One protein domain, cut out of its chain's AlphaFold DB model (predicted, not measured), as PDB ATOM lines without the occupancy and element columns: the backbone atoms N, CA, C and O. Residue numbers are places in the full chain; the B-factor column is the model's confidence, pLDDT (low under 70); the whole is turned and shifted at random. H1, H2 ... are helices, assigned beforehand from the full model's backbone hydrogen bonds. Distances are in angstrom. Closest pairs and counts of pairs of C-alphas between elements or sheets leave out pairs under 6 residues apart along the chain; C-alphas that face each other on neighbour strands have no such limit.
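AT A GLANCE: This is residues 9 to 62 and 119 to 230 of the 231 residues of the protein "Protein-histidine N-methyltransferase" of Anopheles dirus (UniProt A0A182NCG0). What does the model look like? The long helix H7 crosses the helical hairpin of H1 and H2, and beside this bundle lies a second group, H4 with the shorter H3, H5 and H8 about it. H9 touches both H2 and H4. What is printed? There are 166 residues with nine named helices, H1 to H9 in chain order, and no named strand: all helix. It is compact, with a radius of gyration of the C-alphas of 16.5 A and spans of 47 by 34 by 32 A.

HOW THE PARTS SIT: What does H7, residues 192 to 213, touch? It touches H1, residues 9 to 26, opposite ways at a steep tilt of 42 degrees, the closest C-alphas being those of Val 18 and Gly 208, 5.5 A. With residues 194 to 204 alone it touches H2, residues 32 to 52, the closest C-alphas being those of Asn 32 and Pro 194, 6.5 A. What touches H4, residues 142 to 156? Among others H8, residues 219 to 222, touches its residues 152 to 156 alone; the closest C-alphas, of Met 153 and Asp 220, are 5.6 A apart. Are the backbones helical? Every O i to N i+4 pair is within hydrogen-bond range in H1, H2, H7, H4 and H3, residues 125 to 133; H6, residues 181 to 185, has 0 of 1, and 1 of 2 for O i to N i+3. H5, residues 163 to 166, H8 and H9, residues 227 to 230, are too short for an O i to N i+4 pair.

IN THESE COORDINATES: How long is H7? It measures 31.4 A. Where is H1's first C-alpha? C-alpha 9 is at (104.720, 78.266, 136.488).

THE WHOLE: Is anything missing? Residues 63 to 118 are not printed, a gap of 22.4 A between C-alphas 62 and 119. Where is confidence low? Residues 137 to 142 are under 70.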
ATOM      1  N   GLY A   9     105.413  79.560 136.544       93.00
ATOM      2  CA  GLY A   9     104.720  78.266 136.488       93.00
ATOM      3  C   GLY A   9     104.184  77.945 135.089       93.00
ATOM      4  O   GLY A   9     104.572  76.937 134.510       93.00
ATOM      5  N   LYS A  10     103.386  78.854 134.514       93.12
ATOM      6  CA  LYS A  10     102.870  78.726 133.137       93.12
ATOM      7  C   LYS A  10     103.971  78.636 132.080       93.12
ATOM      8  O   LYS A  10     103.829  77.889 131.125       93.12
ATOM      9  N   ALA A  11     105.071  79.373 132.242       92.25
ATOM     10  CA  ALA A  11     106.205  79.287 131.325       92.25
ATOM     11  C   ALA A  11     106.867  77.896 131.371       92.25
ATOM     12  O   ALA A  11     107.154  77.317 130.329       92.25
ATOM     13  N   LYS A  12     107.052  77.325 132.572       95.44
ATOM     14  CA  LYS A  12     107.574  75.959 132.737       95.44
ATOM     15  C   LYS A  12     106.628  74.911 132.144       95.44
ATOM     16  O   LYS A  12     107.092  74.010 131.456       95.44
ATOM     17  N   GLU A  13     105.328  75.040 132.401       97.31
ATOM     18  CA  GLU A  13     104.293  74.176 131.821       97.31
ATOM     19  C   GLU A  13     104.335  74.220 130.291       97.31
ATOM     20  O   GLU A  13     104.438  73.182 129.644       97.31
ATOM     21  N   LEU A  14     104.342  75.423 129.715       96.62
ATOM     22  CA  LEU A  14     104.384  75.624 128.274       96.62
ATOM     23  C   LEU A  14     105.644  75.035 127.635       96.62
ATOM     24  O   LEU A  14     105.549  74.397 126.592       96.62
ATOM     25  N   ASN A  15     106.805  75.193 128.271       96.62
ATOM     26  CA  ASN A  15     108.040  74.574 127.796       96.62
ATOM     27  C   ASN A  15     107.927  73.042 127.772       96.62
ATOM     28  O   ASN A  15     108.306  72.434 126.776       96.62
ATOM     29  N   GLY A  16     107.348  72.428 128.810       98.19
ATOM     30  CA  GLY A  16     107.097  70.982 128.837       98.19
ATOM     31  C   GLY A  16     106.145  70.524 127.729       98.19
ATOM     32  O   GLY A  16     106.421  69.541 127.050       98.19
ATOM     33  N   LEU A  17     105.074  71.281 127.473       98.56
ATOM     34  CA  LEU A  17     104.141  71.003 126.376       98.56
ATOM     35  C   LEU A  17     104.804  71.112 124.997       98.56
ATOM     36  O   LEU A  17     104.525  70.315 124.107       98.56
ATOM     37  N   VAL A  18     105.684  72.095 124.797       98.00
ATOM     38  CA  VAL A  18     106.438  72.248 123.544       98.00
ATOM     39  C   VAL A  18     107.407  71.079 123.345       98.00
ATOM     40  O   VAL A  18     107.591  70.624 122.218       98.00
ATOM     41  N   GLU A  19     108.006  70.557 124.415       97.94
ATOM     42  CA  GLU A  19     108.837  69.351 124.350       97.94
ATOM     43  C   GLU A  19     108.027  68.106 123.992       97.94
ATOM     44  O   GLU A  19     108.428  67.375 123.087       97.94
ATOM     45  N   GLU A  20     106.872  67.915 124.630       98.38
ATOM     46  CA  GLU A  20     105.907  66.853 124.318       98.38
ATOM     47  C   GLU A  20     105.466  66.932 122.843       98.38
ATOM     48  O   GLU A  20     105.532  65.943 122.111       98.38
ATOM     49  N   LEU A  21     105.125  68.131 122.352       98.50
ATOM     50  CA  LEU A  21     104.747  68.358 120.954       98.50
ATOM     51  C   LEU A  21     105.855  67.942 119.983       98.50
ATOM     52  O   LEU A  21     105.583  67.302 118.968       98.50
ATOM     53  N   LEU A  22     107.106  68.311 120.275       96.94
ATOM     54  CA  LEU A  22     108.245  67.939 119.439       96.94
ATOM     55  C   LEU A  22     108.465  66.422 119.465       96.94
ATOM     56  O   LEU A  22     108.671  65.838 118.404       96.94
ATOM     57  N   GLN A  23     108.359  65.766 120.625       96.88
ATOM     58  CA  GLN A  23     108.459  64.304 120.724       96.88
ATOM     59  C   GLN A  23     107.433  63.607 119.824       96.88
ATOM     60  O   GLN A  23     107.811  62.744 119.028       96.88
ATOM     61  N   HIS A  24     106.165  64.031 119.865       96.56
ATOM     62  CA  HIS A  24     105.153  63.516 118.943       96.56
ATOM     63  C   HIS A  24     105.494  63.856 117.492       96.56
ATOM     64  O   HIS A  24     105.486  62.965 116.652       96.56
ATOM     65  N   GLY A  25     105.844  65.105 117.179       93.88
ATOM     66  CA  GLY A  25     106.100  65.563 115.810       93.88
ATOM     67  C   GLY A  25     107.301  64.906 115.120       93.88
ATOM     68  O   GLY A  25     107.310  64.803 113.894       93.88
ATOM     69  N   PHE A  26     108.306  64.440 115.863       92.19
ATOM     70  CA  PHE A  26     109.468  63.735 115.303       92.19
ATOM     71  C   PHE A  26     109.323  62.210 115.281       92.19
ATOM     72  O   PHE A  26     110.199  61.546 114.736       92.19
ATOM     73  N   ARG A  27     108.230  61.649 115.809       92.94
ATOM     74  CA  ARG A  27     107.955  60.212 115.710       92.94
ATOM     75  C   ARG A  27     107.739  59.804 114.249       92.94
ATOM     76  O   ARG A  27     106.985  60.461 113.513       92.94
ATOM     77  N   ASP A  28     108.386  58.719 113.845       91.94
ATOM     78  CA  ASP A  28     108.183  58.107 112.535       91.94
ATOM     79  C   ASP A  28     106.843  57.372 112.475       91.94
ATOM     80  O   ASP A  28     106.342  56.856 113.474       91.94
ATOM     81  N   THR A  29     106.254  57.369 111.287       92.50
ATOM     82  CA  THR A  29     104.935  56.800 111.002       92.50
ATOM     83  C   THR A  29     104.988  56.160 109.626       92.50
ATOM     84  O   THR A  29     105.394  56.821 108.665       92.50
ATOM     85  N   ASN A  30     104.558  54.910 109.529       91.19
ATOM     86  CA  ASN A  30     104.627  54.103 108.317       91.19
ATOM     87  C   ASN A  30     103.252  53.897 107.671       91.19
ATOM     88  O   ASN A  30     103.184  53.554 106.493       91.19
ATOM     89  N   THR A  31     102.165  54.126 108.412       94.75
ATOM     90  CA  THR A  31     100.788  53.973 107.923       94.75
ATOM     91  C   THR A  31      99.971  55.255 108.094       94.75
ATOM     92  O   THR A  31     100.325  56.146 108.874       94.75
ATOM     93  N   ASN A  32      98.854  55.355 107.367       93.19
ATOM     94  CA  ASN A  32      97.912  56.467 107.521       93.19
ATOM     95  C   ASN A  32      97.247  56.464 108.906       93.19
ATOM     96  O   ASN A  32      97.044  57.531 109.479       93.19
ATOM     97  N   ASP A  33      96.993  55.286 109.480       93.62
ATOM     98  CA  ASP A  33      96.437  55.161 110.833       93.62
ATOM     99  C   ASP A  33      97.412  55.675 111.897       93.62
ATOM    100  O   ASP A  33      97.021  56.402 112.811       93.62
ATOM    101  N   GLU A  34      98.705  55.362 111.755       95.44
ATOM    102  CA  GLU A  34      99.751  55.900 112.628       95.44
ATOM    103  C   GLU A  34      99.886  57.422 112.480       95.44
ATOM    104  O   GLU A  34     100.056  58.120 113.481       95.44
ATOM    105  N   LEU A  35      99.773  57.954 111.255       94.75
ATOM    106  CA  LEU A  35      99.755  59.399 110.998       94.75
ATOM    107  C   LEU A  35      98.540  60.084 111.636       94.75
ATOM    108  O   LEU A  35      98.685  61.162 112.215       94.75
ATOM    109  N   LEU A  36      97.357  59.471 111.561       95.62
ATOM    110  CA  LEU A  36      96.139  59.996 112.174       95.62
ATOM    111  C   LEU A  36      96.227  59.965 113.705       95.62
ATOM    112  O   LEU A  36      95.889  60.952 114.359       95.62
ATOM    113  N   ALA A  37      96.717  58.868 114.288       95.75
ATOM    114  CA  ALA A  37      96.947  58.767 115.727       95.75
ATOM    115  C   ALA A  37      97.949  59.833 116.202       95.75
ATOM    116  O   ALA A  37      97.670  60.575 117.141       95.75
ATOM    117  N   GLN A  38      99.065  59.992 115.483       96.50
ATOM    118  CA  GLN A  38     100.041  61.047 115.745       96.50
ATOM    119  C   GLN A  38      99.422  62.448 115.642       96.50
ATOM    120  O   GLN A  38      99.732  63.319 116.453       96.50
ATOM    121  N   HIS A  39      98.560  62.690 114.653       96.62
ATOM    122  CA  HIS A  39      97.855  63.961 114.513       96.62
ATOM    123  C   HIS A  39      96.949  64.245 115.714       96.62
ATOM    124  O   HIS A  39      97.022  65.340 116.268       96.62
ATOM    125  N   ARG A  40      96.175  63.257 116.177       96.75
ATOM    126  CA  ARG A  40      95.326  63.378 117.375       96.75
ATOM    127  C   ARG A  40      96.140  63.709 118.626       96.75
ATOM    128  O   ARG A  40      95.769  64.629 119.358       96.75
ATOM    129  N   ASP A  41      97.268  63.027 118.828       97.12
ATOM    130  CA  ASP A  41      98.186  63.316 119.934       97.12
ATOM    131  C   ASP A  41      98.684  64.770 119.869       97.12
ATOM    132  O   ASP A  41      98.576  65.520 120.841       97.12
ATOM    133  N   MET A  42      99.166  65.212 118.701       97.50
ATOM    134  CA  MET A  42      99.645  66.585 118.515       97.50
ATOM    135  C   MET A  42      98.538  67.622 118.724       97.50
ATOM    136  O   MET A  42      98.791  68.634 119.372       97.50
ATOM    137  N   CYS A  43      97.320  67.393 118.226       96.88
ATOM    138  CA  CYS A  43      96.183  68.291 118.439       96.88
ATOM    139  C   CYS A  43      95.849  68.444 119.927       96.88
ATOM    140  O   CYS A  43      95.667  69.567 120.397       96.88
ATOM    141  N   SER A  44      95.860  67.345 120.687       97.19
ATOM    142  CA  SER A  44      95.656  67.372 122.141       97.19
ATOM    143  C   SER A  44      96.701  68.241 122.856       97.19
ATOM    144  O   SER A  44      96.365  69.083 123.699       97.19
ATOM    145  N   VAL A  45      97.979  68.101 122.482       98.31
ATOM    146  CA  VAL A  45      99.065  68.929 123.030       98.31
ATOM    147  C   VAL A  45      98.920  70.392 122.603       98.31
ATOM    148  O   VAL A  45      99.044  71.288 123.440       98.31
ATOM    149  N   LEU A  46      98.611  70.657 121.333       97.94
ATOM    150  CA  LEU A  46      98.410  72.009 120.806       97.94
ATOM    151  C   LEU A  46      97.246  72.725 121.496       97.94
ATOM    152  O   LEU A  46      97.373  73.897 121.838       97.94
ATOM    153  N   ASP A  47      96.144  72.042 121.792       97.38
ATOM    154  CA  ASP A  47      95.036  72.645 122.533       97.38
ATOM    155  C   ASP A  47      95.415  73.000 123.972       97.38
ATOM    156  O   ASP A  47      95.015  74.055 124.474       97.38
ATOM    157  N   ARG A  48      96.242  72.182 124.635       98.25
ATOM    158  CA  ARG A  48      96.822  72.523 125.946       98.25
ATOM    159  C   ARG A  48      97.749  73.734 125.837       98.25
ATOM    160  O   ARG A  48      97.600  74.671 126.618       98.25
ATOM    161  N   ILE A  49      98.625  73.773 124.831       98.31
ATOM    162  CA  ILE A  49      99.501  74.919 124.534       98.31
ATOM    163  C   ILE A  49      98.669  76.196 124.381       98.31
ATOM    164  O   ILE A  49      98.896  77.171 125.097       98.31
ATOM    165  N   ARG A  50      97.630  76.164 123.543       96.56
ATOM    166  CA  ARG A  50      96.747  77.308 123.273       96.56
ATOM    167  C   ARG A  50      96.023  77.820 124.521       96.56
ATOM    168  O   ARG A  50      95.656  78.994 124.545       96.56
ATOM    169  N   ARG A  51      95.781  76.984 125.540       96.81
ATOM    170  CA  ARG A  51      95.176  77.399 126.826       96.81
ATOM    171  C   ARG A  51      96.168  78.130 127.734       96.81
ATOM    172  O   ARG A  51      95.753  78.979 128.523       96.81
ATOM    173  N   VAL A  52      97.454  77.796 127.643       96.69
ATOM    174  CA  VAL A  52      98.516  78.399 128.463       96.69
ATOM    175  C   VAL A  52      99.043  79.685 127.828       96.69
ATOM    176  O   VAL A  52      99.352  80.641 128.544       96.69
ATOM    177  N   GLU A  53      99.131  79.717 126.498       95.69
ATOM    178  CA  GLU A  53      99.610  80.863 125.729       95.69
ATOM    179  C   GLU A  53      98.753  82.125 125.908       95.69
ATOM    180  O   GLU A  53      97.530  82.046 126.070       95.69
ATOM    181  N   PRO A  54      99.372  83.321 125.845       93.06
ATOM    182  CA  PRO A  54      98.618  84.564 125.829       93.06
ATOM    183  C   PRO A  54      97.737  84.634 124.578       93.06
ATOM    184  O   PRO A  54      98.152  84.265 123.481       93.06
ATOM    185  N   LYS A  55      96.520  85.159 124.725       91.69
ATOM    186  CA  LYS A  55      95.638  85.405 123.583       91.69
ATOM    187  C   LYS A  55      96.011  86.725 122.925       91.69
ATOM    188  O   LYS A  55      95.751  87.798 123.466       91.69
ATOM    189  N   ILE A  56      96.645  86.624 121.761       91.62
ATOM    190  CA  ILE A  56      97.123  87.766 120.989       91.62
ATOM    191  C   ILE A  56      96.137  88.041 119.863       91.62
ATOM    192  O   ILE A  56      95.856  87.164 119.050       91.62
ATOM    193  N   ARG A  57      95.614  89.269 119.795       88.81
ATOM    194  CA  ARG A  57      94.757  89.660 118.676       88.81
ATOM    195  C   ARG A  57      95.612  89.906 117.436       88.81
ATOM    196  O   ARG A  57      96.418  90.832 117.414       88.81
ATOM    197  N   THR A  58      95.392  89.101 116.404       88.25
ATOM    198  CA  THR A  58      96.021  89.230 115.081       88.25
ATOM    199  C   THR A  58      95.250  90.152 114.149       88.25
ATOM    200  O   THR A  58      95.641  90.291 113.005       88.25
ATOM    201  N   THR A  59      94.181  90.805 114.612       88.88
ATOM    202  CA  THR A  59      93.397  91.779 113.841       88.88
ATOM    203  C   THR A  59      93.398  93.147 114.509       88.88
ATOM    204  O   THR A  59      93.603  93.293 115.721       88.88
ATOM    205  N   ASN A  60      93.077  94.189 113.744       90.69
ATOM    206  CA  ASN A  60      92.759  95.490 114.324       90.69
ATOM    207  C   ASN A  60      91.348  95.530 114.945       90.69
ATOM    208  O   ASN A  60      90.976  96.574 115.477       90.69
ATOM    209  N   GLY A  61      90.631  94.392 114.963       90.19
ATOM    210  CA  GLY A  61      89.298  94.140 115.535       90.19
ATOM    211  C   GLY A  61      88.182  95.007 115.005       90.19
ATOM    212  O   GLY A  61      87.178  95.165 115.693       90.19
ATOM    213  N   ARG A  62      88.380  95.568 113.820       93.06
ATOM    214  CA  ARG A  62      87.298  96.080 112.998       93.06
ATOM    215  C   ARG A  62      86.914  95.002 111.984       93.06
ATOM    216  O   ARG A  62      87.794  94.228 111.590       93.06
ATOM    217  N   PHE A 119     104.877  92.191  99.312       94.25
ATOM    218  CA  PHE A 119     105.487  91.822 100.581       94.25
ATOM    219  C   PHE A 119     106.450  90.652 100.358       94.25
ATOM    220  O   PHE A 119     106.045  89.573  99.930       94.25
ATOM    221  N   TYR A 120     107.731  90.849 100.653       91.00
ATOM    222  CA  TYR A 120     108.755  89.809 100.576       91.00
ATOM    223  C   TYR A 120     109.804  90.001 101.669       91.00
ATOM    224  O   TYR A 120     109.953  91.084 102.239       91.00
ATOM    225  N   VAL A 121     110.556  88.939 101.958       89.38
ATOM    226  CA  VAL A 121     111.652  88.989 102.929       89.38
ATOM    227  C   VAL A 121     112.826  89.754 102.320       89.38
ATOM    228  O   VAL A 121     113.429  89.321 101.338       89.38
ATOM    229  N   THR A 122     113.129  90.922 102.881       87.19
ATOM    230  CA  THR A 122     114.232  91.790 102.449       87.19
ATOM    231  C   THR A 122     115.551  91.377 103.110       87.19
ATOM    232  O   THR A 122     115.577  90.634 104.090       87.19
ATOM    233  N   ASN A 123     116.681  91.902 102.623       86.50
ATOM    234  CA  ASN A 123     118.003  91.661 103.222       86.50
ATOM    235  C   ASN A 123     118.287  92.547 104.462       86.50
ATOM    236  O   ASN A 123     119.403  93.027 104.687       86.50
ATOM    237  N   GLU A 124     117.263  92.820 105.268       89.19
ATOM    238  CA  GLU A 124     117.397  93.606 106.493       89.19
ATOM    239  C   GLU A 124     118.076  92.791 107.612       89.19
ATOM    240  O   GLU A 124     117.865  91.578 107.706       89.19
ATOM    241  N   PRO A 125     118.855  93.428 108.511       89.31
ATOM    242  CA  PRO A 125     119.540  92.733 109.608       89.31
ATOM    243  C   PRO A 125     118.629  91.838 110.464       89.31
ATOM    244  O   PRO A 125     119.041  90.754 110.869       89.31
ATOM    245  N   ARG A 126     117.379  92.255 110.703       86.69
ATOM    246  CA  ARG A 126     116.404  91.480 111.490       86.69
ATOM    247  C   ARG A 126     116.034  90.142 110.844       86.69
ATOM    248  O   ARG A 126     115.934  89.140 111.544       86.69
ATOM    249  N   TYR A 127     115.894  90.108 109.518       88.62
ATOM    250  CA  TYR A 127     115.585  88.881 108.785       88.62
ATOM    251  C   TYR A 127     116.821  87.997 108.638       88.62
ATOM    252  O   TYR A 127     116.707  86.783 108.764       88.62
ATOM    253  N   ARG A 128     118.014  88.588 108.473       87.31
ATOM    254  CA  ARG A 128     119.286  87.844 108.495       87.31
ATOM    255  C   ARG A 128     119.514  87.120 109.819       87.31
ATOM    256  O   ARG A 128     119.765  85.923 109.812       87.31
ATOM    257  N   LYS A 129     119.324  87.813 110.946       86.69
ATOM    258  CA  LYS A 129     119.415  87.206 112.282       86.69
ATOM    259  C   LYS A 129     118.441  86.040 112.443       86.69
ATOM    260  O   LYS A 129     118.794  85.020 113.023       86.69
ATOM    261  N   LEU A 130     117.215  86.184 111.938       87.44
ATOM    262  CA  LEU A 130     116.235  85.105 111.959       87.44
ATOM    263  C   LEU A 130     116.707  83.911 111.112       87.44
ATOM    264  O   LEU A 130     116.719  82.797 111.623       87.44
ATOM    265  N   LEU A 131     117.166  84.145 109.877       86.69
ATOM    266  CA  LEU A 131     117.704  83.112 108.978       86.69
ATOM    267  C   LEU A 131     118.871  82.331 109.602       86.69
ATOM    268  O   LEU A 131     118.901  81.109 109.505       86.69
ATOM    269  N   GLU A 132     119.802  83.012 110.273       87.75
ATOM    270  CA  GLU A 132     120.966  82.398 110.934       87.75
ATOM    271  C   GLU A 132     120.584  81.448 112.080       87.75
ATOM    272  O   GLU A 132     121.327  80.522 112.404       87.75
ATOM    273  N   LEU A 133     119.419  81.660 112.699       88.31
ATOM    274  CA  LEU A 133     118.908  80.824 113.785       88.31
ATOM    275  C   LEU A 133     118.110  79.610 113.285       88.31
ATOM    276  O   LEU A 133     117.808  78.715 114.079       88.31
ATOM    277  N   MET A 134     117.759  79.570 111.996       85.31
ATOM    278  CA  MET A 134     116.976  78.486 111.410       85.31
ATOM    279  C   MET A 134     117.880  77.316 110.989       85.31
ATOM    280  O   MET A 134     118.905  77.510 110.337       85.31
ATOM    281  N   PRO A 135     117.515  76.064 111.312       78.62
ATOM    282  CA  PRO A 135     118.324  74.904 110.974       78.62
ATOM    283  C   PRO A 135     118.252  74.636 109.471       78.62
ATOM    284  O   PRO A 135     117.182  74.735 108.867       78.62
ATOM    285  N   GLY A 136     119.354  74.171 108.877       71.75
ATOM    286  CA  GLY A 136     119.442  73.875 107.439       71.75
ATOM    287  C   GLY A 136     118.319  72.972 106.890       71.75
ATOM    288  O   GLY A 136     117.908  73.105 105.743       71.75
ATOM    289  N   ALA A 137     117.753  72.085 107.716       66.50
ATOM    290  CA  ALA A 137     116.619  71.239 107.334       66.50
ATOM    291  C   ALA A 137     115.292  72.010 107.159       66.50
ATOM    292  O   ALA A 137     114.494  71.640 106.300       66.50
ATOM    293  N   MET A 138     115.065  73.079 107.933       68.94
ATOM    294  CA  MET A 138     113.958  74.032 107.724       68.94
ATOM    295  C   MET A 138     114.243  74.977 106.559       68.94
ATOM    296  O   MET A 138     113.334  75.534 105.953       68.94
ATOM    297  N   MET A 139     115.515  75.077 106.187       64.94
ATOM    298  CA  MET A 139     115.990  75.877 105.075       64.94
ATOM    299  C   MET A 139     115.816  75.188 103.702       64.94
ATOM    300  O   MET A 139     116.403  75.621 102.715       64.94
ATOM    301  N   ARG A 140     115.002  74.132 103.583       60.34
ATOM    302  CA  ARG A 140     114.517  73.647 102.272       60.34
ATOM    303  C   ARG A 140     113.227  74.342 101.828       60.34
ATOM    304  O   ARG A 140     112.982  74.448 100.635       60.34
ATOM    305  N   GLU A 141     112.466  74.887 102.776       61.09
ATOM    306  CA  GLU A 141     111.224  75.644 102.553       61.09
ATOM    307  C   GLU A 141     111.391  77.128 102.953       61.09
ATOM    308  O   GLU A 141     110.425  77.789 103.333       61.09
ATOM    309  N   GLN A 142     112.632  77.653 102.879       63.12
ATOM    310  CA  GLN A 142     113.050  78.970 103.413       63.12
ATOM    311  C   GLN A 142     112.058  80.080 103.114       63.12
ATOM    312  O   GLN A 142     111.732  80.855 104.006       63.12
ATOM    313  N   GLY A 143     111.584  80.159 101.868       72.75
ATOM    314  CA  GLY A 143     110.725  81.249 101.426       72.75
ATOM    315  C   GLY A 143     109.450  81.362 102.259       72.75
ATOM    316  O   GLY A 143     109.137  82.444 102.744       72.75
ATOM    317  N   ASN A 144     108.756  80.247 102.485       85.12
ATOM    318  CA  ASN A 144     107.411  80.262 103.061       85.12
ATOM    319  C   ASN A 144     107.442  80.535 104.567       85.12
ATOM    320  O   ASN A 144     106.735  81.417 105.051       85.12
ATOM    321  N   ILE A 145     108.306  79.828 105.304       87.88
ATOM    322  CA  ILE A 145     108.455  80.026 106.754       87.88
ATOM    323  C   ILE A 145     108.977  81.425 107.079       87.88
ATOM    324  O   ILE A 145     108.484  82.079 107.997       87.88
ATOM    325  N   MET A 146     109.938  81.924 106.299       89.31
ATOM    326  CA  MET A 146     110.488  83.259 106.513       89.31
ATOM    327  C   MET A 146     109.476  84.344 106.175       89.31
ATOM    328  O   MET A 146     109.416  85.345 106.883       89.31
ATOM    329  N   LEU A 147     108.658  84.144 105.139       92.50
ATOM    330  CA  LEU A 147     107.568  85.054 104.808       92.50
ATOM    331  C   LEU A 147     106.515  85.089 105.922       92.50
ATOM    332  O   LEU A 147     106.118  86.175 106.335       92.50
ATOM    333  N   ALA A 148     106.122  83.930 106.460       93.56
ATOM    334  CA  ALA A 148     105.185  83.845 107.581       93.56
ATOM    335  C   ALA A 148     105.715  84.583 108.822       93.56
ATOM    336  O   ALA A 148     105.015  85.399 109.419       93.56
ATOM    337  N   LEU A 149     106.983  84.367 109.176       93.56
ATOM    338  CA  LEU A 149     107.608  85.051 110.309       93.56
ATOM    339  C   LEU A 149     107.762  86.554 110.062       93.56
ATOM    340  O   LEU A 149     107.512  87.344 110.969       93.56
ATOM    341  N   ALA A 150     108.094  86.966 108.838       93.44
ATOM    342  CA  ALA A 150     108.141  88.375 108.469       93.44
ATOM    343  C   ALA A 150     106.764  89.051 108.575       93.44
ATOM    344  O   ALA A 150     106.680  90.172 109.080       93.44
ATOM    345  N   LEU A 151     105.684  88.368 108.177       95.12
ATOM    346  CA  LEU A 151     104.313  88.854 108.359       95.12
ATOM    347  C   LEU A 151     103.975  89.039 109.842       95.12
ATOM    348  O   LEU A 151     103.424  90.074 110.206       95.12
ATOM    349  N   ILE A 152     104.349  88.086 110.706       95.31
ATOM    350  CA  ILE A 152     104.160  88.198 112.162       95.31
ATOM    351  C   ILE A 152     104.934  89.404 112.709       95.31
ATOM    352  O   ILE A 152     104.357  90.253 113.386       95.31
ATOM    353  N   MET A 153     106.218  89.532 112.371       93.44
ATOM    354  CA  MET A 153     107.054  90.651 112.824       93.44
ATOM    355  C   MET A 153     106.475  92.006 112.388       93.44
ATOM    356  O   MET A 153     106.398  92.937 113.188       93.44
ATOM    357  N   GLU A 154     106.021  92.132 111.138       94.81
ATOM    358  CA  GLU A 154     105.393  93.361 110.638       94.81
ATOM    359  C   GLU A 154     104.008  93.616 111.247       94.81
ATOM    360  O   GLU A 154     103.681  94.767 111.540       94.81
ATOM    361  N   ARG A 155     103.223  92.571 111.537       95.12
ATOM    362  CA  ARG A 155     101.902  92.682 112.181       95.12
ATOM    363  C   ARG A 155     101.965  93.394 113.523       95.12
ATOM    364  O   ARG A 155     101.078  94.191 113.835       95.12
ATOM    365  N   PHE A 156     102.988  93.093 114.317       93.25
ATOM    366  CA  PHE A 156     103.140  93.624 115.671       93.25
ATOM    367  C   PHE A 156     104.083  94.828 115.752       93.25
ATOM    368  O   PHE A 156     104.249  95.414 116.825       93.25
ATOM    369  N   ARG A 157     104.643  95.267 114.620       92.12
ATOM    370  CA  ARG A 157     105.472  96.467 114.545       92.12
ATOM    371  C   ARG A 157     104.608  97.732 114.698       92.12
ATOM    372  O   ARG A 157     103.707  97.954 113.887       92.12
ATOM    373  N   PRO A 158     104.906  98.637 115.653       88.50
ATOM    374  CA  PRO A 158     104.063  99.809 115.930       88.50
ATOM    375  C   PRO A 158     103.830 100.754 114.743       88.50
ATOM    376  O   PRO A 158     102.795 101.410 114.667       88.50
ATOM    377  N   ARG A 159     104.804 100.854 113.832       91.31
ATOM    378  CA  ARG A 159     104.765 101.724 112.647       91.31
ATOM    379  C   ARG A 159     105.093 100.930 111.382       91.31
ATOM    380  O   ARG A 159     106.044 101.254 110.677       91.31
ATOM    381  N   SER A 160     104.358  99.846 111.148       94.44
ATOM    382  CA  SER A 160     104.465  99.098 109.893       94.44
ATOM    383  C   SER A 160     103.823  99.874 108.742       94.44
ATOM    384  O   SER A 160     102.654 100.256 108.828       94.44
ATOM    385  N   ALA A 161     104.563 100.050 107.646       94.94
ATOM    386  CA  ALA A 161     104.012 100.567 106.390       94.94
ATOM    387  C   ALA A 161     102.987  99.599 105.767       94.94
ATOM    388  O   ALA A 161     102.103 100.027 105.035       94.94
ATOM    389  N   TRP A 162     103.065  98.310 106.110       96.88
ATOM    390  CA  TRP A 162     102.175  97.253 105.623       96.88
ATOM    391  C   TRP A 162     100.883  97.128 106.421       96.88
ATOM    392  O   TRP A 162     100.048  96.283 106.110       96.88
ATOM    393  N   LYS A 163     100.687  97.959 107.448       96.12
ATOM    394  CA  LYS A 163      99.495  97.909 108.293       96.12
ATOM    395  C   LYS A 163      98.172  97.919 107.502       96.12
ATOM    396  O   LYS A 163      97.319  97.110 107.860       96.12
ATOM    397  N   PRO A 164      97.980  98.739 106.446       96.88
ATOM    398  CA  PRO A 164      96.740  98.723 105.663       96.88
ATOM    399  C   PRO A 164      96.488  97.375 104.974       96.88
ATOM    400  O   PRO A 164      95.364  96.886 104.988       96.88
ATOM    401  N   TYR A 165      97.539  96.747 104.437       97.31
ATOM    402  CA  TYR A 165      97.473  95.405 103.852       97.31
ATOM    403  C   TYR A 165      97.172  94.335 104.909       97.31
ATOM    404  O   TYR A 165      96.243  93.545 104.755       97.31
ATOM    405  N   LEU A 166      97.910  94.340 106.024       96.62
ATOM    406  CA  LEU A 166      97.752  93.345 107.085       96.62
ATOM    407  C   LEU A 166      96.373  93.433 107.747       96.62
ATOM    408  O   LEU A 166      95.769  92.410 108.052       96.62
ATOM    409  N   ASP A 167      95.838  94.636 107.955       95.75
ATOM    410  CA  ASP A 167      94.503  94.840 108.531       95.75
ATOM    411  C   ASP A 167      93.362  94.329 107.630       95.75
ATOM    412  O   ASP A 167      92.252  94.129 108.124       95.75
ATOM    413  N   LEU A 168      93.633  94.068 106.346       95.56
ATOM    414  CA  LEU A 168      92.676  93.475 105.414       95.56
ATOM    415  C   LEU A 168      92.774  91.942 105.331       95.56
ATOM    416  O   LEU A 168      91.873  91.310 104.771       95.56
ATOM    417  N   LEU A 169      93.826  91.322 105.874       94.94
ATOM    418  CA  LEU A 169      93.969  89.863 105.854       94.94
ATOM    419  C   LEU A 169      92.848  89.171 106.655       94.94
ATOM    420  O   LEU A 169      92.372  89.729 107.649       94.94
ATOM    421  N   PRO A 170      92.417  87.965 106.238       92.25
ATOM    422  CA  PRO A 170      91.523  87.134 107.036       92.25
ATOM    423  C   PRO A 170      92.117  86.831 108.415       92.25
ATOM    424  O   PRO A 170      93.328  86.668 108.571       92.25
ATOM    425  N   ASP A 171      91.250  86.728 109.414       88.44
ATOM    426  CA  ASP A 171      91.600  86.323 110.777       88.44
ATOM    427  C   ASP A 171      91.510  84.807 110.991       88.44
ATOM    428  O   ASP A 171      92.001  84.281 111.992       88.44
ATOM    429  N   ARG A 172      90.900  84.111 110.030       89.31
ATOM    430  CA  ARG A 172      90.770  82.663 109.966       89.31
ATOM    431  C   ARG A 172      90.794  82.202 108.510       89.31
ATOM    432  O   ARG A 172      90.316  82.899 107.619       89.31
ATOM    433  N   TYR A 173      91.313  80.997 108.300       92.06
ATOM    434  CA  TYR A 173      91.354  80.324 107.006       92.06
ATOM    435  C   TYR A 173      90.631  78.972 107.075       92.06
ATOM    436  O   TYR A 173      90.260  78.500 108.151       92.06
ATOM    437  N   THR A 174      90.449  78.344 105.916       91.56
ATOM    438  CA  THR A 174      89.841  77.013 105.751       91.56
ATOM    439  C   THR A 174      90.881  75.939 105.415       91.56
ATOM    440  O   THR A 174      90.558  74.907 104.839       91.56
ATOM    441  N   THR A 175      92.154  76.181 105.742       94.50
ATOM    442  CA  THR A 175      93.219  75.191 105.536       94.50
ATOM    443  C   THR A 175      93.074  74.035 106.534       94.50
ATOM    444  O   THR A 175      92.467  74.219 107.594       94.50
ATOM    445  N   PRO A 176      93.697  72.867 106.279       95.81
ATOM    446  CA  PRO A 176      93.623  71.731 107.201       95.81
ATOM    447  C   PRO A 176      94.119  72.025 108.632       95.81
ATOM    448  O   PRO A 176      93.774  71.314 109.564       95.81
ATOM    449  N   LEU A 177      94.878  73.106 108.853       95.12
ATOM    450  CA  LEU A 177      95.289  73.555 110.195       95.12
ATOM    451  C   LEU A 177      94.116  74.034 111.071       95.12
ATOM    452  O   LEU A 177      94.261  74.158 112.289       95.12
ATOM    453  N   TYR A 178      92.973  74.338 110.452       94.69
ATOM    454  CA  TYR A 178      91.753  74.804 111.113       94.69
ATOM    455  C   TYR A 178      90.685  73.713 111.234       94.69
ATOM    456  O   TYR A 178      89.598  74.003 111.742       94.69
ATOM    457  N   TYR A 179      90.991  72.496 110.781       94.69
ATOM    458  CA  TYR A 179      90.116  71.334 110.865       94.69
ATOM    459  C   TYR A 179      90.191  70.727 112.265       94.69
ATOM    460  O   TYR A 179      91.223  70.772 112.940       94.69
ATOM    461  N   THR A 180      89.078  70.167 112.711       90.31
ATOM    462  CA  THR A 180      89.041  69.280 113.869       90.31
ATOM    463  C   THR A 180      89.620  67.910 113.509       90.31
ATOM    464  O   THR A 180      89.833  67.582 112.341       90.31
ATOM    465  N   ALA A 181      89.878  67.083 114.525       86.75
ATOM    466  CA  ALA A 181      90.301  65.705 114.290       86.75
ATOM    467  C   ALA A 181      89.234  64.884 113.542       86.75
ATOM    468  O   ALA A 181      89.598  63.945 112.840       86.75
ATOM    469  N   ASP A 182      87.956  65.247 113.676       89.44
ATOM    470  CA  ASP A 182      86.845  64.587 112.987       89.44
ATOM    471  C   ASP A 182      86.762  65.050 111.526       89.44
ATOM    472  O   ASP A 182      86.703  64.212 110.634       89.44
ATOM    473  N   ASP A 183      86.920  66.354 111.258       93.94
ATOM    474  CA  ASP A 183      87.016  66.884 109.884       93.94
ATOM    475  C   ASP A 183      88.161  66.222 109.092       93.94
ATOM    476  O   ASP A 183      88.072  66.027 107.882       93.94
ATOM    477  N   MET A 184      89.259  65.860 109.767       94.88
ATOM    478  CA  MET A 184      90.365  65.129 109.142       94.88
ATOM    479  C   MET A 184      89.989  63.706 108.731       94.88
ATOM    480  O   MET A 184      90.517  63.218 107.735       94.88
ATOM    481  N   VAL A 185      89.105  63.034 109.474       94.75
ATOM    482  CA  VAL A 185      88.645  61.674 109.147       94.75
ATOM    483  C   VAL A 185      87.787  61.676 107.885       94.75
ATOM    484  O   VAL A 185      87.860  60.722 107.123       94.75
ATOM    485  N   GLU A 186      87.067  62.760 107.595       96.19
ATOM    486  CA  GLU A 186      86.289  62.902 106.352       96.19
ATOM    487  C   GLU A 186      87.161  62.908 105.087       96.19
ATOM    488  O   GLU A 186      86.676  62.678 103.982       96.19
ATOM    489  N   LEU A 187      88.467  63.152 105.230       96.06
ATOM    490  CA  LEU A 187      89.415  63.025 104.126       96.06
ATOM    491  C   LEU A 187      89.877  61.581 103.910       96.06
ATOM    492  O   LEU A 187      90.579  61.343 102.926       96.06
ATOM    493  N   ALA A 188      89.549  60.637 104.800       94.19
ATOM    494  CA  ALA A 188      89.987  59.248 104.697       94.19
ATOM    495  C   ALA A 188      89.724  58.672 103.298       94.19
ATOM    496  O   ALA A 188      88.799  59.066 102.595       94.19
ATOM    497  N   ASP A 189      90.613  57.777 102.871       92.75
ATOM    498  CA  ASP A 189      90.607  57.164 101.536       92.75
ATOM    499  C   ASP A 189      90.798  58.130 100.347       92.75
ATOM    500  O   ASP A 189      90.799  57.699  99.193       92.75
ATOM    501  N   THR A 190      91.057  59.421 100.591       96.56
ATOM    502  CA  THR A 190      91.475  60.381  99.556       96.56
ATOM    503  C   THR A 190      92.991  60.596  99.545       96.56
ATOM    504  O   THR A 190      93.681  60.453 100.558       96.56
ATOM    505  N   GLU A 191      93.533  61.045  98.410       95.31
ATOM    506  CA  GLU A 191      94.949  61.436  98.306       95.31
ATOM    507  C   GLU A 191      95.301  62.659  99.176       95.31
ATOM    508  O   GLU A 191      96.458  62.846  99.566       95.31
ATOM    509  N   ALA A 192      94.303  63.482  99.520       96.38
ATOM    510  CA  ALA A 192      94.487  64.675 100.340       96.38
ATOM    511  C   ALA A 192      94.766  64.341 101.813       96.38
ATOM    512  O   ALA A 192      95.423  65.124 102.499       96.38
ATOM    513  N   PHE A 193      94.325  63.180 102.301       96.69
ATOM    514  CA  PHE A 193      94.449  62.790 103.705       96.69
ATOM    515  C   PHE A 193      95.891  62.759 104.224       96.69
ATOM    516  O   PHE A 193      96.221  63.537 105.129       96.69
ATOM    517  N   PRO A 194      96.811  61.954 103.650       95.62
ATOM    518  CA  PRO A 194      98.192  61.942 104.116       95.62
ATOM    519  C   PRO A 194      98.876  63.301 103.928       95.62
ATOM    520  O   PRO A 194      99.752  63.651 104.720       95.62
ATOM    521  N   ALA A 195      98.495  64.084 102.913       95.81
ATOM    522  CA  ALA A 195      99.041  65.421 102.688       95.81
ATOM    523  C   ALA A 195      98.612  66.412 103.787       95.81
ATOM    524  O   ALA A 195      99.462  67.116 104.338       95.81
ATOM    525  N   ALA A 196      97.332  66.418 104.166       97.31
ATOM    526  CA  ALA A 196      96.780  67.260 105.225       97.31
ATOM    527  C   ALA A 196      97.399  66.944 106.598       97.31
ATOM    528  O   ALA A 196      97.831  67.855 107.314       97.31
ATOM    529  N   LEU A 197      97.537  65.656 106.937       96.75
ATOM    530  CA  LEU A 197      98.180  65.215 108.180       96.75
ATOM    531  C   LEU A 197      99.663  65.615 108.225       96.75
ATOM    532  O   LEU A 197     100.140  66.150 109.231       96.75
ATOM    533  N   LYS A 198     100.397  65.411 107.120       95.06
ATOM    534  CA  LYS A 198     101.812  65.804 107.004       95.06
ATOM    535  C   LYS A 198     101.995  67.315 107.101       95.06
ATOM    536  O   LYS A 198     102.938  67.743 107.766       95.06
ATOM    537  N   LEU A 199     101.103  68.113 106.510       94.94
ATOM    538  CA  LEU A 199     101.101  69.571 106.654       94.94
ATOM    539  C   LEU A 199     100.951  69.973 108.127       94.94
ATOM    540  O   LEU A 199     101.785  70.713 108.646       94.94
ATOM    541  N   CYS A 200      99.953  69.432 108.829       96.44
ATOM    542  CA  CYS A 200      99.730  69.735 110.246       96.44
ATOM    543  C   CYS A 200     100.938  69.353 111.111       96.44
ATOM    544  O   CYS A 200     101.401  70.155 111.925       96.44
ATOM    545  N   LYS A 201     101.506  68.160 110.885       95.75
ATOM    546  CA  LYS A 201     102.750  67.706 111.528       95.75
ATOM    547  C   LYS A 201     103.904  68.669 111.261       95.75
ATOM    548  O   LYS A 201     104.662  68.999 112.173       95.75
ATOM    549  N   HIS A 202     104.057  69.110 110.016       93.06
ATOM    550  CA  HIS A 202     105.131  70.007 109.612       93.06
ATOM    551  C   HIS A 202     105.039  71.352 110.344       93.06
ATOM    552  O   HIS A 202     106.002  71.759 110.994       93.06
ATOM    553  N   ILE A 203     103.870  71.996 110.317       94.94
ATOM    554  CA  ILE A 203     103.631  73.282 110.985       94.94
ATOM    555  C   ILE A 203     103.783  73.160 112.507       94.94
ATOM    556  O   ILE A 203     104.412  74.013 113.129       94.94
ATOM    557  N   ALA A 204     103.301  72.073 113.118       96.44
ATOM    558  CA  ALA A 204     103.480  71.824 114.550       96.44
ATOM    559  C   ALA A 204     104.967  71.739 114.952       96.44
ATOM    560  O   ALA A 204     105.385  72.346 115.940       96.44
ATOM    561  N   ARG A 205     105.790  71.039 114.157       94.50
ATOM    562  CA  ARG A 205     107.245  70.952 114.375       94.50
ATOM    563  C   ARG A 205     107.934  72.297 114.187       94.50
ATOM    564  O   ARG A 205     108.809  72.636 114.982       94.50
ATOM    565  N   GLN A 206     107.553  73.052 113.154       93.81
ATOM    566  CA  GLN A 206     108.069  74.399 112.917       93.81
ATOM    567  C   GLN A 206     107.773  75.311 114.107       93.81
ATOM    568  O   GLN A 206     108.701  75.884 114.675       93.81
ATOM    569  N   TYR A 207     106.513  75.361 114.544       96.44
ATOM    570  CA  TYR A 207     106.101  76.112 115.723       96.44
ATOM    571  C   TYR A 207     106.920  75.722 116.959       96.44
ATOM    572  O   TYR A 207     107.533  76.589 117.582       96.44
ATOM    573  N   GLY A 208     106.985  74.427 117.292       96.19
ATOM    574  CA  GLY A 208     107.693  73.960 118.484       96.19
ATOM    575  C   GLY A 208     109.190  74.280 118.447       96.19
ATOM    576  O   GLY A 208     109.762  74.693 119.456       96.19
ATOM    577  N   PHE A 209     109.827  74.165 117.279       94.06
ATOM    578  CA  PHE A 209     111.234  74.517 117.108       94.06
ATOM    579  C   PHE A 209     111.470  76.022 117.270       94.06
ATOM    580  O   PHE A 209     112.342  76.422 118.042       94.06
ATOM    581  N   ILE A 210     110.696  76.859 116.567       94.25
ATOM    582  CA  ILE A 210     110.831  78.321 116.632       94.25
ATOM    583  C   ILE A 210     110.605  78.780 118.070       94.25
ATOM    584  O   ILE A 210     111.419  79.528 118.612       94.25
ATOM    585  N   ARG A 211     109.557  78.262 118.719       95.00
ATOM    586  CA  ARG A 211     109.249  78.535 120.120       95.00
ATOM    587  C   ARG A 211     110.426  78.210 121.032       95.00
ATOM    588  O   ARG A 211     110.815  79.038 121.847       95.00
ATOM    589  N   LYS A 212     110.997  77.012 120.894       94.25
ATOM    590  CA  LYS A 212     112.036  76.511 121.798       94.25
ATOM    591  C   LYS A 212     113.408  77.150 121.573       94.25
ATOM    592  O   LYS A 212     114.150  77.341 122.532       94.25
ATOM    593  N   TYR A 213     113.777  77.444 120.326       92.75
ATOM    594  CA  TYR A 213     115.168  77.762 119.978       92.75
ATOM    595  C   TYR A 213     115.387  79.153 119.379       92.75
ATOM    596  O   TYR A 213     116.536  79.616 119.371       92.75
ATOM    597  N   VAL A 214     114.328  79.807 118.888       92.19
ATOM    598  CA  VAL A 214     114.421  81.036 118.082       92.19
ATOM    599  C   VAL A 214     113.744  82.226 118.762       92.19
ATOM    600  O   VAL A 214     114.365  83.284 118.839       92.19
ATOM    601  N   GLN A 215     112.522  82.068 119.285       91.75
ATOM    602  CA  GLN A 215     111.685  83.171 119.785       91.75
ATOM    603  C   GLN A 215     112.425  84.100 120.754       91.75
ATOM    604  O   GLN A 215     112.473  85.304 120.525       91.75
ATOM    605  N   ASP A 216     113.058  83.560 121.798       90.06
ATOM    606  CA  ASP A 216     113.705  84.386 122.829       90.06
ATOM    607  C   ASP A 216     114.913  85.181 122.303       90.06
ATOM    608  O   ASP A 216     115.276  86.229 122.854       90.06
ATOM    609  N   LYS A 217     115.520  84.705 121.208       91.31
ATOM    610  CA  LYS A 217     116.689  85.316 120.562       91.31
ATOM    611  C   LYS A 217     116.309  86.412 119.564       91.31
ATOM    612  O   LYS A 217     117.194  87.164 119.147       91.31
ATOM    613  N   VAL A 218     115.036  86.522 119.177       90.69
ATOM    614  CA  VAL A 218     114.532  87.493 118.194       90.69
ATOM    615  C   VAL A 218     113.540  88.428 118.878       90.69
ATOM    616  O   VAL A 218     112.409  88.046 119.161       90.69
ATOM    617  N   ASP A 219     113.958  89.672 119.130       89.12
ATOM    618  CA  ASP A 219     113.160  90.647 119.889       89.12
ATOM    619  C   ASP A 219     111.765  90.867 119.284       89.12
ATOM    620  O   ASP A 219     110.779  90.886 120.018       89.12
ATOM    621  N   ASP A 220     111.668  90.918 117.951       89.69
ATOM    622  CA  ASP A 220     110.406  91.110 117.225       89.69
ATOM    623  C   ASP A 220     109.414  89.940 117.382       89.69
ATOM    624  O   ASP A 220     108.234  90.114 117.087       89.69
ATOM    625  N   LEU A 221     109.863  88.762 117.837       92.00
ATOM    626  CA  LEU A 221     109.025  87.574 118.060       92.00
ATOM    627  C   LEU A 221     108.755  87.290 119.544       92.00
ATOM    628  O   LEU A 221     107.785  86.597 119.859       92.00
ATOM    629  N   ARG A 222     109.588  87.822 120.452       89.50
ATOM    630  CA  ARG A 222     109.592  87.486 121.887       89.50
ATOM    631  C   ARG A 222     108.200  87.533 122.513       89.50
ATOM    632  O   ARG A 222     107.798  86.577 123.167       89.50
ATOM    633  N   ASP A 223     107.443  88.592 122.239       88.38
ATOM    634  CA  ASP A 223     106.145  88.836 122.877       88.38
ATOM    635  C   ASP A 223     104.939  88.600 121.955       88.38
ATOM    636  O   ASP A 223     103.800  88.850 122.359       88.38
ATOM    637  N   CYS A 224     105.164  88.139 120.720       90.75
ATOM    638  CA  CYS A 224     104.117  88.046 119.700       90.75
ATOM    639  C   CYS A 224     103.982  86.673 119.023       90.75
ATOM    640  O   CYS A 224     103.066  86.475 118.227       90.75
ATOM    641  N   PHE A 225     104.837  85.706 119.362       95.25
ATOM    642  CA  PHE A 225     104.794  84.364 118.788       95.25
ATOM    643  C   PHE A 225     103.974  83.398 119.657       95.25
ATOM    644  O   PHE A 225     104.357  83.071 120.783       95.25
ATOM    645  N   THR A 226     102.839  82.947 119.117       96.31
ATOM    646  CA  THR A 226     101.993  81.885 119.688       96.31
ATOM    647  C   THR A 226     101.537  80.927 118.595       96.31
ATOM    648  O   THR A 226     101.616  81.280 117.416       96.31
ATOM    649  N   TYR A 227     101.026  79.745 118.947       96.94
ATOM    650  CA  TYR A 227     100.538  78.808 117.932       96.94
ATOM    651  C   TYR A 227      99.366  79.388 117.126       96.94
ATOM    652  O   TYR A 227      99.345  79.270 115.905       96.94
ATOM    653  N   ASP A 228      98.437  80.088 117.791       95.31
ATOM    654  CA  ASP A 228      97.305  80.748 117.124       95.31
ATOM    655  C   ASP A 228      97.760  81.857 116.147       95.31
ATOM    656  O   ASP A 228      97.053  82.130 115.184       95.31
ATOM    657  N   VAL A 229      98.920  82.486 116.377       95.56
ATOM    658  CA  VAL A 229      99.506  83.504 115.480       95.56
ATOM    659  C   VAL A 229     100.262  82.872 114.303       95.56
ATOM    660  O   VAL A 229     100.356  83.484 113.244       95.56
ATOM    661  N   PHE A 230     100.838  81.682 114.495       95.56
ATOM    662  CA  PHE A 230     101.696  81.033 113.501       95.56
ATOM    663  C   PHE A 230     100.941  80.178 112.470       95.56
ATOM    664  O   PHE A 230     101.451  79.988 111.369       95.56
TER     665      PHE A 230